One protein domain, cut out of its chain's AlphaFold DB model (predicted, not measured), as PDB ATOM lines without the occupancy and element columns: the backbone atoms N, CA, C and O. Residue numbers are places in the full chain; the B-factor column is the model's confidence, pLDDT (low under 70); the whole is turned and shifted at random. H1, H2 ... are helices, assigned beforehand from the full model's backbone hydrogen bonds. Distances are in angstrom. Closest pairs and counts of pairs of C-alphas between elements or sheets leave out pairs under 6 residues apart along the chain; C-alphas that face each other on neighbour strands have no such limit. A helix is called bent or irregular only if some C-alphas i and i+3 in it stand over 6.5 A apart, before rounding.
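Overview. This is residues 9 to 73 of the 191 residues of the protein "ABC-type phosphate/phosphonate transport system" of Klebsiella michiganensis (UniProt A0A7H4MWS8). One longer helix, H1, makes one side of an open arrangement, and two short helices, H2 and H3, lie near each other at the other side, with loops filling the space between. The link from H1 sweeps along one side to H2, residues 55 to 65 then fold inward toward H1 and back out to H3, and Ala 9 lies in the middle. The printed part has 65 residues with three named helices, in the order H1, H2, H3 along the chain, and no named strand. The class is all helix, though only 28 of the 65 printed residues, under half, are in named elements. The whole is only just compact, close to loose, with a radius of gyration of the C-alphas of 12.4 A and spans of 34 by 28 by 18 A.

Along the chain. The printed part begins at Ala 9, with its C-alpha at (-3.052, -45.928, -41.334), and residues 9 to 16 come before the first helix. H1 is residues 17 to 32, Asp 17 to Ala 32, and measures 22.1 A from first to last C-alpha. It begins with C-alpha 17 at (6.808, -38.988, -45.163) and ends with C-alpha 32 at (-8.900, -51.429, -54.545), with x, y and z each lower at its end than at its start. Residues 33 to 49 follow with no named element. H2 is residues 50 to 54, Leu 50 to Trp 54, and starts with C-alpha 50 at (-2.989, -44.214, -32.411). Residues 55 to 65 lead on to H3, residues 66 to 72, Gly 66 to Arg 72, which measures 10.1 A from first to last C-alpha. H3 ends with C-alpha 72 at (-4.647, -53.091, -25.592), and Leu 73 is the last printed residue.

Arrangement. H1, the longest helix with 16 residues, touches no helix. H1 and H2 are apart, with no C-alpha of the one within 8 A of the other. H1 and H3 are apart by the same measure. H2 and H3 are near each other: no pair of their C-alphas is within 8 A, the closest being 8.1 A apart, but 7 pairs are within 10 A. The z values show the separation, with the centre of H1 at (0.608, -46.689, -50.494), that of H2 at (-5.998, -45.875, -32.163) and that of H3 at (-0.301, -54.967, -27.308). There is no hairpin among the helices. In H1, H2 and H3 every backbone O i to N i+4 pair is within hydrogen-bond range. No helix is bent or irregular.

Size, cuts and confidence. The two C-alphas farthest apart are those of Asp 40 and Thr 71, at 33.8 A. The C-alphas of Ala 9 and Leu 73, the first and last printed residues, are 15.4 A apart. The printed part runs from residue 9 to residue 73 without a cut, within a full chain of 191 residues. Both links are long: 17 residues lie between H1 and H2, and 11 between H2 and H3. In the first of these links, residues 33 to 49, the C-alphas lie 8 to 17 A from the mean of all C-alphas, which is at (-3.047, -47.721, -41.899). The mean pLDDT of the printed part is 87.6, and that of H1, H2 and H3 is 91, 90 and 91. One printed residue, Pro 11, is under 70, the model's low-confidence place, and it comes before H1.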
ATOM      1  N   ALA A   9      -4.220 -46.749 -41.692       79.38
ATOM      2  CA  ALA A   9      -3.052 -45.928 -41.334       79.38
ATOM      3  C   ALA A   9      -1.781 -46.721 -41.013       79.38
ATOM      4  O   ALA A   9      -1.775 -47.623 -40.178       79.38
ATOM      5  N   PHE A  10      -0.679 -46.319 -41.649       76.38
ATOM      6  CA  PHE A  10       0.693 -46.795 -41.442       76.38
ATOM      7  C   PHE A  10       1.637 -45.623 -41.750       76.38
ATOM      8  O   PHE A  10       1.289 -44.857 -42.650       76.38
ATOM      9  N   PRO A  11       2.806 -45.467 -41.099       67.12
ATOM     10  CA  PRO A  11       3.576 -46.444 -40.355       67.12
ATOM     11  C   PRO A  11       3.796 -46.020 -38.897       67.12
ATOM     12  O   PRO A  11       3.854 -44.848 -38.532       67.12
ATOM     13  N   MET A  12       4.045 -47.020 -38.060       75.44
ATOM     14  CA  MET A  12       4.522 -46.797 -36.696       75.44
ATOM     15  C   MET A  12       5.879 -46.066 -36.658       75.44
ATOM     16  O   MET A  12       6.151 -45.308 -35.731       75.44
ATOM     17  N   TYR A  13       6.708 -46.256 -37.691       79.94
ATOM     18  CA  TYR A  13       8.025 -45.633 -37.843       79.94
ATOM     19  C   TYR A  13       8.022 -44.606 -38.992       79.94
ATOM     20  O   TYR A  13       8.700 -44.774 -40.005       79.94
ATOM     21  N   ALA A  14       7.229 -43.539 -38.848       81.38
ATOM     22  CA  ALA A  14       7.034 -42.482 -39.851       81.38
ATOM     23  C   ALA A  14       8.222 -41.497 -39.931       81.38
ATOM     24  O   ALA A  14       8.124 -40.325 -39.558       81.38
ATOM     25  N   VAL A  15       9.399 -41.976 -40.348       88.31
ATOM     26  CA  VAL A  15      10.603 -41.128 -40.387       88.31
ATOM     27  C   VAL A  15      10.696 -40.274 -41.653       88.31
ATOM     28  O   VAL A  15      11.086 -39.106 -41.564       88.31
ATOM     29  N   ASN A  16      10.351 -40.853 -42.799       90.62
ATOM     30  CA  ASN A  16      10.284 -40.187 -44.093       90.62
ATOM     31  C   ASN A  16       8.835 -40.254 -44.594       90.62
ATOM     32  O   ASN A  16       8.268 -41.343 -44.718       90.62
ATOM     33  N   ASP A  17       8.225 -39.088 -44.804       88.75
ATOM     34  CA  ASP A  17       6.808 -38.988 -45.163       88.75
ATOM     35  C   ASP A  17       6.547 -39.413 -46.617       88.75
ATOM     36  O   ASP A  17       5.534 -40.039 -46.904       88.75
ATOM     37  N   GLU A  18       7.494 -39.182 -47.526       91.44
ATOM     38  CA  GLU A  18       7.363 -39.578 -48.931       91.44
ATOM     39  C   GLU A  18       7.323 -41.106 -49.100       91.44
ATOM     40  O   GLU A  18       6.393 -41.636 -49.711       91.44
ATOM     41  N   ASP A  19       8.268 -41.823 -48.486       91.06
ATOM     42  CA  ASP A  19       8.321 -43.292 -48.473       91.06
ATOM     43  C   ASP A  19       7.070 -43.884 -47.818       91.06
ATOM     44  O   ASP A  19       6.499 -44.879 -48.275       91.06
ATOM     45  N   THR A  20       6.614 -43.237 -46.749       89.88
ATOM     46  CA  THR A  20       5.385 -43.593 -46.049       89.88
ATOM     47  C   THR A  20       4.165 -43.471 -46.963       89.88
ATOM     48  O   THR A  20       3.378 -44.414 -47.088       89.88
ATOM     49  N   GLN A  21       4.008 -42.326 -47.628       91.00
ATOM     50  CA  GLN A  21       2.912 -42.090 -48.560       91.00
ATOM     51  C   GLN A  21       2.996 -43.018 -49.776       91.00
ATOM     52  O   GLN A  21       1.965 -43.427 -50.312       91.00
ATOM     53  N   ALA A  22       4.201 -43.364 -50.234       92.31
ATOM     54  CA  ALA A  22       4.401 -44.332 -51.308       92.31
ATOM     55  C   ALA A  22       3.901 -45.728 -50.904       92.31
ATOM     56  O   ALA A  22       3.111 -46.323 -51.640       92.31
ATOM     57  N   LEU A  23       4.272 -46.213 -49.712       91.31
ATOM     58  CA  LEU A  23       3.761 -47.476 -49.168       91.31
ATOM     59  C   LEU A  23       2.236 -47.446 -49.034       91.31
ATOM     60  O   LEU A  23       1.555 -48.372 -49.476       91.31
ATOM     61  N   TRP A  24       1.694 -46.377 -48.451       91.94
ATOM     62  CA  TRP A  24       0.257 -46.237 -48.246       91.94
ATOM     63  C   TRP A  24      -0.509 -46.261 -49.577       91.94
ATOM     64  O   TRP A  24      -1.488 -47.000 -49.704       91.94
ATOM     65  N   ARG A  25      -0.033 -45.534 -50.600       91.81
ATOM     66  CA  ARG A  25      -0.637 -45.529 -51.945       91.81
ATOM     67  C   ARG A  25      -0.586 -46.907 -52.599       91.81
ATOM     68  O   ARG A  25      -1.600 -47.347 -53.136       91.81
ATOM     69  N   ALA A  26       0.546 -47.603 -52.511       93.19
ATOM     70  CA  ALA A  26       0.687 -48.947 -53.068       93.19
ATOM     71  C   ALA A  26      -0.289 -49.940 -52.413       93.19
ATOM     72  O   ALA A  26      -0.973 -50.695 -53.103       93.19
ATOM     73  N   VAL A  27      -0.412 -49.908 -51.081       91.56
ATOM     74  CA  VAL A  27      -1.368 -50.754 -50.349       91.56
ATOM     75  C   VAL A  27      -2.808 -50.396 -50.716       91.56
ATOM     76  O   VAL A  27      -3.599 -51.300 -50.986       91.56
ATOM     77  N   ARG A  28      -3.147 -49.102 -50.799       91.00
ATOM     78  CA  ARG A  28      -4.475 -48.644 -51.236       91.00
ATOM     79  C   ARG A  28      -4.841 -49.215 -52.606       91.00
ATOM     80  O   ARG A  28      -5.908 -49.804 -52.745       91.00
ATOM     81  N   GLN A  29      -3.952 -49.084 -53.590       91.88
ATOM     82  CA  GLN A  29      -4.173 -49.590 -54.949       91.88
ATOM     83  C   GLN A  29      -4.388 -51.108 -54.967       91.88
ATOM     84  O   GLN A  29      -5.286 -51.606 -55.642       91.88
ATOM     85  N   LEU A  30      -3.611 -51.859 -54.180       93.31
ATOM     86  CA  LEU A  30      -3.746 -53.315 -54.086       93.31
ATOM     87  C   LEU A  30      -5.052 -53.767 -53.420       93.31
ATOM     88  O   LEU A  30      -5.562 -54.835 -53.775       93.31
ATOM     89  N   LEU A  31      -5.565 -52.993 -52.461       90.94
ATOM     90  CA  LEU A  31      -6.862 -53.230 -51.824       90.94
ATOM     91  C   LEU A  31      -8.014 -52.912 -52.786       90.94
ATOM     92  O   LEU A  31      -8.953 -53.704 -52.880       90.94
ATOM     93  N   ALA A  32      -7.911 -51.813 -53.539       91.12
ATOM     94  CA  ALA A  32      -8.900 -51.429 -54.545       91.12
ATOM     95  C   ALA A  32      -8.984 -52.449 -55.688       91.12
ATOM     96  O   ALA A  32     -10.064 -52.938 -56.007       91.12
ATOM     97  N   ALA A  33      -7.839 -52.894 -56.214       93.75
ATOM     98  CA  ALA A  33      -7.778 -53.936 -57.243       93.75
ATOM     99  C   ALA A  33      -8.390 -55.284 -56.804       93.75
ATOM    100  O   ALA A  33      -8.695 -56.129 -57.641       93.75
ATOM    101  N   ARG A  34      -8.555 -55.501 -55.492       94.12
ATOM    102  CA  ARG A  34      -9.193 -56.692 -54.906       94.12
ATOM    103  C   ARG A  34     -10.650 -56.463 -54.494       94.12
ATOM    104  O   ARG A  34     -11.244 -57.365 -53.914       94.12
ATOM    105  N   GLY A  35     -11.210 -55.279 -54.748       91.75
ATOM    106  CA  GLY A  35     -12.577 -54.924 -54.361       91.75
ATOM    107  C   GLY A  35     -12.789 -54.806 -52.849       91.75
ATOM    108  O   GLY A  35     -13.916 -54.927 -52.380       91.75
ATOM    109  N   VAL A  36     -11.721 -54.608 -52.063       89.00
ATOM    110  CA  VAL A  36     -11.829 -54.450 -50.598       89.00
ATOM    111  C   VAL A  36     -12.315 -53.044 -50.234       89.00
ATOM    112  O   VAL A  36     -13.022 -52.858 -49.245       89.00
ATOM    113  N   VAL A  37     -11.919 -52.049 -51.029       84.38
ATOM    114  CA  VAL A  37     -12.276 -50.634 -50.877       84.38
ATOM    115  C   VAL A  37     -12.417 -49.989 -52.248       84.38
ATOM    116  O   VAL A  37     -11.740 -50.394 -53.185       84.38
ATOM    117  N   GLU A  38     -13.228 -48.942 -52.341       83.06
ATOM    118  CA  GLU A  38     -13.186 -48.020 -53.479       83.06
ATOM    119  C   GLU A  38     -11.999 -47.060 -53.311       83.06
ATOM    120  O   GLU A  38     -11.731 -46.588 -52.200       83.06
ATOM    121  N   GLU A  39     -11.274 -46.761 -54.391       72.00
ATOM    122  CA  GLU A  39     -10.017 -46.001 -54.311       72.00
ATOM    123  C   GLU A  39     -10.216 -44.567 -53.786       72.00
ATOM    124  O   GLU A  39      -9.424 -44.090 -52.967       72.00
ATOM    125  N   ASP A  40     -11.319 -43.927 -54.174       76.25
ATOM    126  CA  ASP A  40     -11.646 -42.537 -53.829       76.25
ATOM    127  C   ASP A  40     -12.129 -42.359 -52.379       76.25
ATOM    128  O   ASP A  40     -12.325 -41.240 -51.906       76.25
ATOM    129  N   MET A  41     -12.317 -43.458 -51.641       72.12
ATOM    130  CA  MET A  41     -12.858 -43.438 -50.276       72.12
ATOM    131  C   MET A  41     -11.780 -43.335 -49.195       72.12
ATOM    132  O   MET A  41     -12.109 -43.230 -48.012       72.12
ATOM    133  N   LEU A  42     -10.499 -43.387 -49.573       77.19
ATOM    134  CA  LEU A  42      -9.377 -43.377 -48.640       77.19
ATOM    135  C   LEU A  42      -8.469 -42.169 -48.874       77.19
ATOM    136  O   LEU A  42      -7.972 -41.938 -49.976       77.19
ATOM    137  N   SER A  43      -8.164 -41.459 -47.789       80.06
ATOM    138  CA  SER A  43      -7.169 -40.385 -47.742       80.06
ATOM    139  C   SER A  43      -6.073 -40.729 -46.739       80.06
ATOM    140  O   SER A  43      -6.380 -41.183 -45.636       80.06
ATOM    141  N   TYR A  44      -4.813 -40.472 -47.089       83.00
ATOM    142  CA  TYR A  44      -3.705 -40.635 -46.154       83.00
ATOM    143  C   TYR A  44      -3.799 -39.595 -45.033       83.00
ATOM    144  O   TYR A  44      -3.805 -38.392 -45.295       83.00
ATOM    145  N   GLN A  45      -3.871 -40.070 -43.792       81.94
ATOM    146  CA  GLN A  45      -3.805 -39.253 -42.585       81.94
ATOM    147  C   GLN A  45      -3.041 -40.017 -41.504       81.94
ATOM    148  O   GLN A  45      -3.274 -41.208 -41.294       81.94
ATOM    149  N   VAL A  46      -2.136 -39.325 -40.811       81.50
ATOM    150  CA  VAL A  46      -1.471 -39.864 -39.622       81.50
ATOM    151  C   VAL A  46      -2.394 -39.625 -38.425       81.50
ATOM    152  O   VAL A  46      -2.728 -38.470 -38.163       81.50
ATOM    153  N   PRO A  47      -2.826 -40.671 -37.699       84.69
ATOM    154  CA  PRO A  47      -3.690 -40.489 -36.541       84.69
ATOM    155  C   PRO A  47      -2.967 -39.738 -35.421       84.69
ATOM    156  O   PRO A  47      -1.843 -40.091 -35.067       84.69
ATOM    157  N   GLU A  48      -3.634 -38.749 -34.827       81.12
ATOM    158  CA  GLU A  48      -3.131 -38.056 -33.631       81.12
ATOM    159  C   GLU A  48      -3.139 -38.981 -32.404       81.12
ATOM    160  O   GLU A  48      -2.182 -39.012 -31.633       81.12
ATOM    161  N   ASP A  49      -4.199 -39.785 -32.263       86.56
ATOM    162  CA  ASP A  49      -4.324 -40.832 -31.249       86.56
ATOM    163  C   ASP A  49      -4.337 -42.214 -31.914       86.56
ATOM    164  O   ASP A  49      -5.353 -42.690 -32.437       86.56
ATOM    165  N   LEU A  50      -3.180 -42.875 -31.863       86.88
ATOM    166  CA  LEU A  50      -2.989 -44.214 -32.411       86.88
ATOM    167  C   LEU A  50      -3.877 -45.263 -31.736       86.88
ATOM    168  O   LEU A  50      -4.365 -46.167 -32.411       86.88
ATOM    169  N   LEU A  51      -4.114 -45.165 -30.425       89.06
ATOM    170  CA  LEU A  51      -4.893 -46.176 -29.715       89.06
ATOM    171  C   LEU A  51      -6.375 -46.082 -30.074       89.06
ATOM    172  O   LEU A  51      -7.020 -47.116 -30.272       89.06
ATOM    173  N   THR A  52      -6.906 -44.864 -30.178       91.38
ATOM    174  CA  THR A  52      -8.270 -44.635 -30.671       91.38
ATOM    175  C   THR A  52      -8.408 -45.120 -32.113       91.38
ATOM    176  O   THR A  52      -9.357 -45.846 -32.414       91.38
ATOM    177  N   HIS A  53      -7.427 -44.830 -32.975       91.06
ATOM    178  CA  HIS A  53      -7.400 -45.337 -34.348       91.06
ATOM    179  C   HIS A  53      -7.412 -46.872 -34.411       91.06
ATOM    180  O   HIS A  53      -8.269 -47.457 -35.071       91.06
ATOM    181  N   TRP A  54      -6.523 -47.547 -33.676       92.19
ATOM    182  CA  TRP A  54      -6.436 -49.013 -33.670       92.19
ATOM    183  C   TRP A  54      -7.673 -49.713 -33.099       92.19
ATOM    184  O   TRP A  54      -7.870 -50.903 -33.335       92.19
ATOM    185  N   ARG A  55      -8.496 -49.006 -32.323       93.06
ATOM    186  CA  ARG A  55      -9.741 -49.537 -31.747       93.06
ATOM    187  C   ARG A  55     -10.978 -49.164 -32.551       93.06
ATOM    188  O   ARG A  55     -12.080 -49.554 -32.165       93.06
ATOM    189  N   HIS A  56     -10.822 -48.404 -33.633       91.69
ATOM    190  CA  HIS A  56     -11.957 -47.967 -34.421       91.69
ATOM    191  C   HIS A  56     -12.666 -49.191 -35.039       91.69
ATOM    192  O   HIS A  56     -12.013 -50.020 -35.671       91.69
ATOM    193  N   PRO A  57     -13.999 -49.336 -34.900       89.69
ATOM    194  CA  PRO A  57     -14.714 -50.536 -35.350       89.69
ATOM    195  C   PRO A  57     -14.695 -50.728 -36.872       89.69
ATOM    196  O   PRO A  57     -14.940 -51.825 -37.355       89.69
ATOM    197  N   ALA A  58     -14.413 -49.663 -37.628       88.12
ATOM    198  CA  ALA A  58     -14.233 -49.721 -39.078       88.12
ATOM    199  C   ALA A  58     -12.753 -49.755 -39.502       88.12
ATOM    200  O   ALA A  58     -12.453 -49.439 -40.655       88.12
ATOM    201  N   LEU A  59     -11.827 -50.065 -38.587       90.88
ATOM    202  CA  LEU A  59     -10.416 -50.225 -38.920       90.88
ATOM    203  C   LEU A  59     -10.261 -51.346 -39.953       90.88
ATOM    204  O   LEU A  59     -10.624 -52.491 -39.695       90.88
ATOM    205  N   LEU A  60      -9.698 -51.012 -41.110       91.44
ATOM    206  CA  LEU A  60      -9.395 -51.981 -42.155       91.44
ATOM    207  C   LEU A  60      -8.003 -52.574 -41.950       91.44
ATOM    208  O   LEU A  60      -7.839 -53.792 -41.952       91.44
ATOM    209  N   LEU A  61      -6.988 -51.717 -41.811       91.50
ATOM    210  CA  LEU A  61      -5.595 -52.147 -41.732       91.50
ATOM    211  C   LEU A  61      -4.745 -51.043 -41.067       91.50
ATOM    212  O   LEU A  61      -4.813 -49.879 -41.459       91.50
ATOM    213  N   SER A  62      -3.939 -51.396 -40.060       92.81
ATOM    214  CA  SER A  62      -2.958 -50.492 -39.425       92.81
ATOM    215  C   SER A  62      -1.737 -51.244 -38.875       92.81
ATOM    216  O   SER A  62      -1.725 -52.476 -38.829       92.81
ATOM    217  N   GLN A  63      -0.682 -50.513 -38.502       91.38
ATOM    218  CA  GLN A  63       0.518 -51.046 -37.858       91.38
ATOM    219  C   GLN A  63       0.620 -50.554 -36.427       91.38
ATOM    220  O   GLN A  63       0.551 -49.360 -36.148       91.38
ATOM    221  N   THR A  64       0.897 -51.502 -35.542       90.06
ATOM    222  CA  THR A  64       1.154 -51.282 -34.123       90.06
ATOM    223  C   THR A  64       2.424 -52.016 -33.693       90.06
ATOM    224  O   THR A  64       2.909 -52.922 -34.373       90.06
ATOM    225  N   CYS A  65       2.943 -51.650 -32.523       87.38
ATOM    226  CA  CYS A  65       4.006 -52.362 -31.841       87.38
ATOM    227  C   CYS A  65       3.403 -53.627 -31.223       87.38
ATOM    228  O   CYS A  65       2.197 -53.701 -30.958       87.38
ATOM    229  N   GLY A  66       4.255 -54.610 -30.933       87.94
ATOM    230  CA  GLY A  66       3.833 -55.847 -30.283       87.94
ATOM    231  C   GLY A  66       3.202 -55.625 -28.906       87.94
ATOM    232  O   GLY A  66       2.299 -56.365 -28.534       87.94
ATOM    233  N   TYR A  67       3.613 -54.597 -28.155       89.38
ATOM    234  CA  TYR A  67       3.077 -54.382 -26.807       89.38
ATOM    235  C   TYR A  67       1.620 -53.889 -26.798       89.38
ATOM    236  O   TYR A  67       0.796 -54.571 -26.181       89.38
ATOM    237  N   PRO A  68       1.226 -52.810 -27.513       89.75
ATOM    238  CA  PRO A  68      -0.188 -52.448 -27.622       89.75
ATOM    239  C   PRO A  68      -1.034 -53.550 -28.267       89.75
ATOM    240  O   PRO A  68      -2.155 -53.777 -27.817       89.75
ATOM    241  N   LEU A  69      -0.486 -54.289 -29.246       92.00
ATOM    242  CA  LEU A  69      -1.160 -55.447 -29.842       92.00
ATOM    243  C   LEU A  69      -1.563 -56.475 -28.777       92.00
ATOM    244  O   LEU A  69      -2.722 -56.865 -28.710       92.00
ATOM    245  N   MET A  70      -0.625 -56.864 -27.912       92.44
ATOM    246  CA  MET A  70      -0.857 -57.912 -26.912       92.44
ATOM    247  C   MET A  70      -1.649 -57.445 -25.689       92.44
ATOM    248  O   MET A  70      -2.251 -58.265 -25.005       92.44
ATOM    249  N   THR A  71      -1.634 -56.146 -25.377       92.19
ATOM    250  CA  THR A  71      -2.166 -55.640 -24.097       92.19
ATOM    251  C   THR A  71      -3.392 -54.744 -24.237       92.19
ATOM    252  O   THR A  71      -4.140 -54.582 -23.274       92.19
ATOM    253  N   ARG A  72      -3.618 -54.130 -25.406       92.81
ATOM    254  CA  ARG A  72      -4.647 -53.091 -25.592       92.81
ATOM    255  C   ARG A  72      -5.601 -53.344 -26.753       92.81
ATOM    256  O   ARG A  72      -6.621 -52.646 -26.808       92.81
ATOM    257  N   LEU A  73      -5.295 -54.285 -27.648       94.56
ATOM    258  CA  LEU A  73      -6.020 -54.508 -28.902       94.56
ATOM    259  C   LEU A  73      -6.573 -55.945 -29.010       94.56
ATOM    260  O   LEU A  73      -6.214 -56.672 -29.928       94.56
TER     261      LEU A  73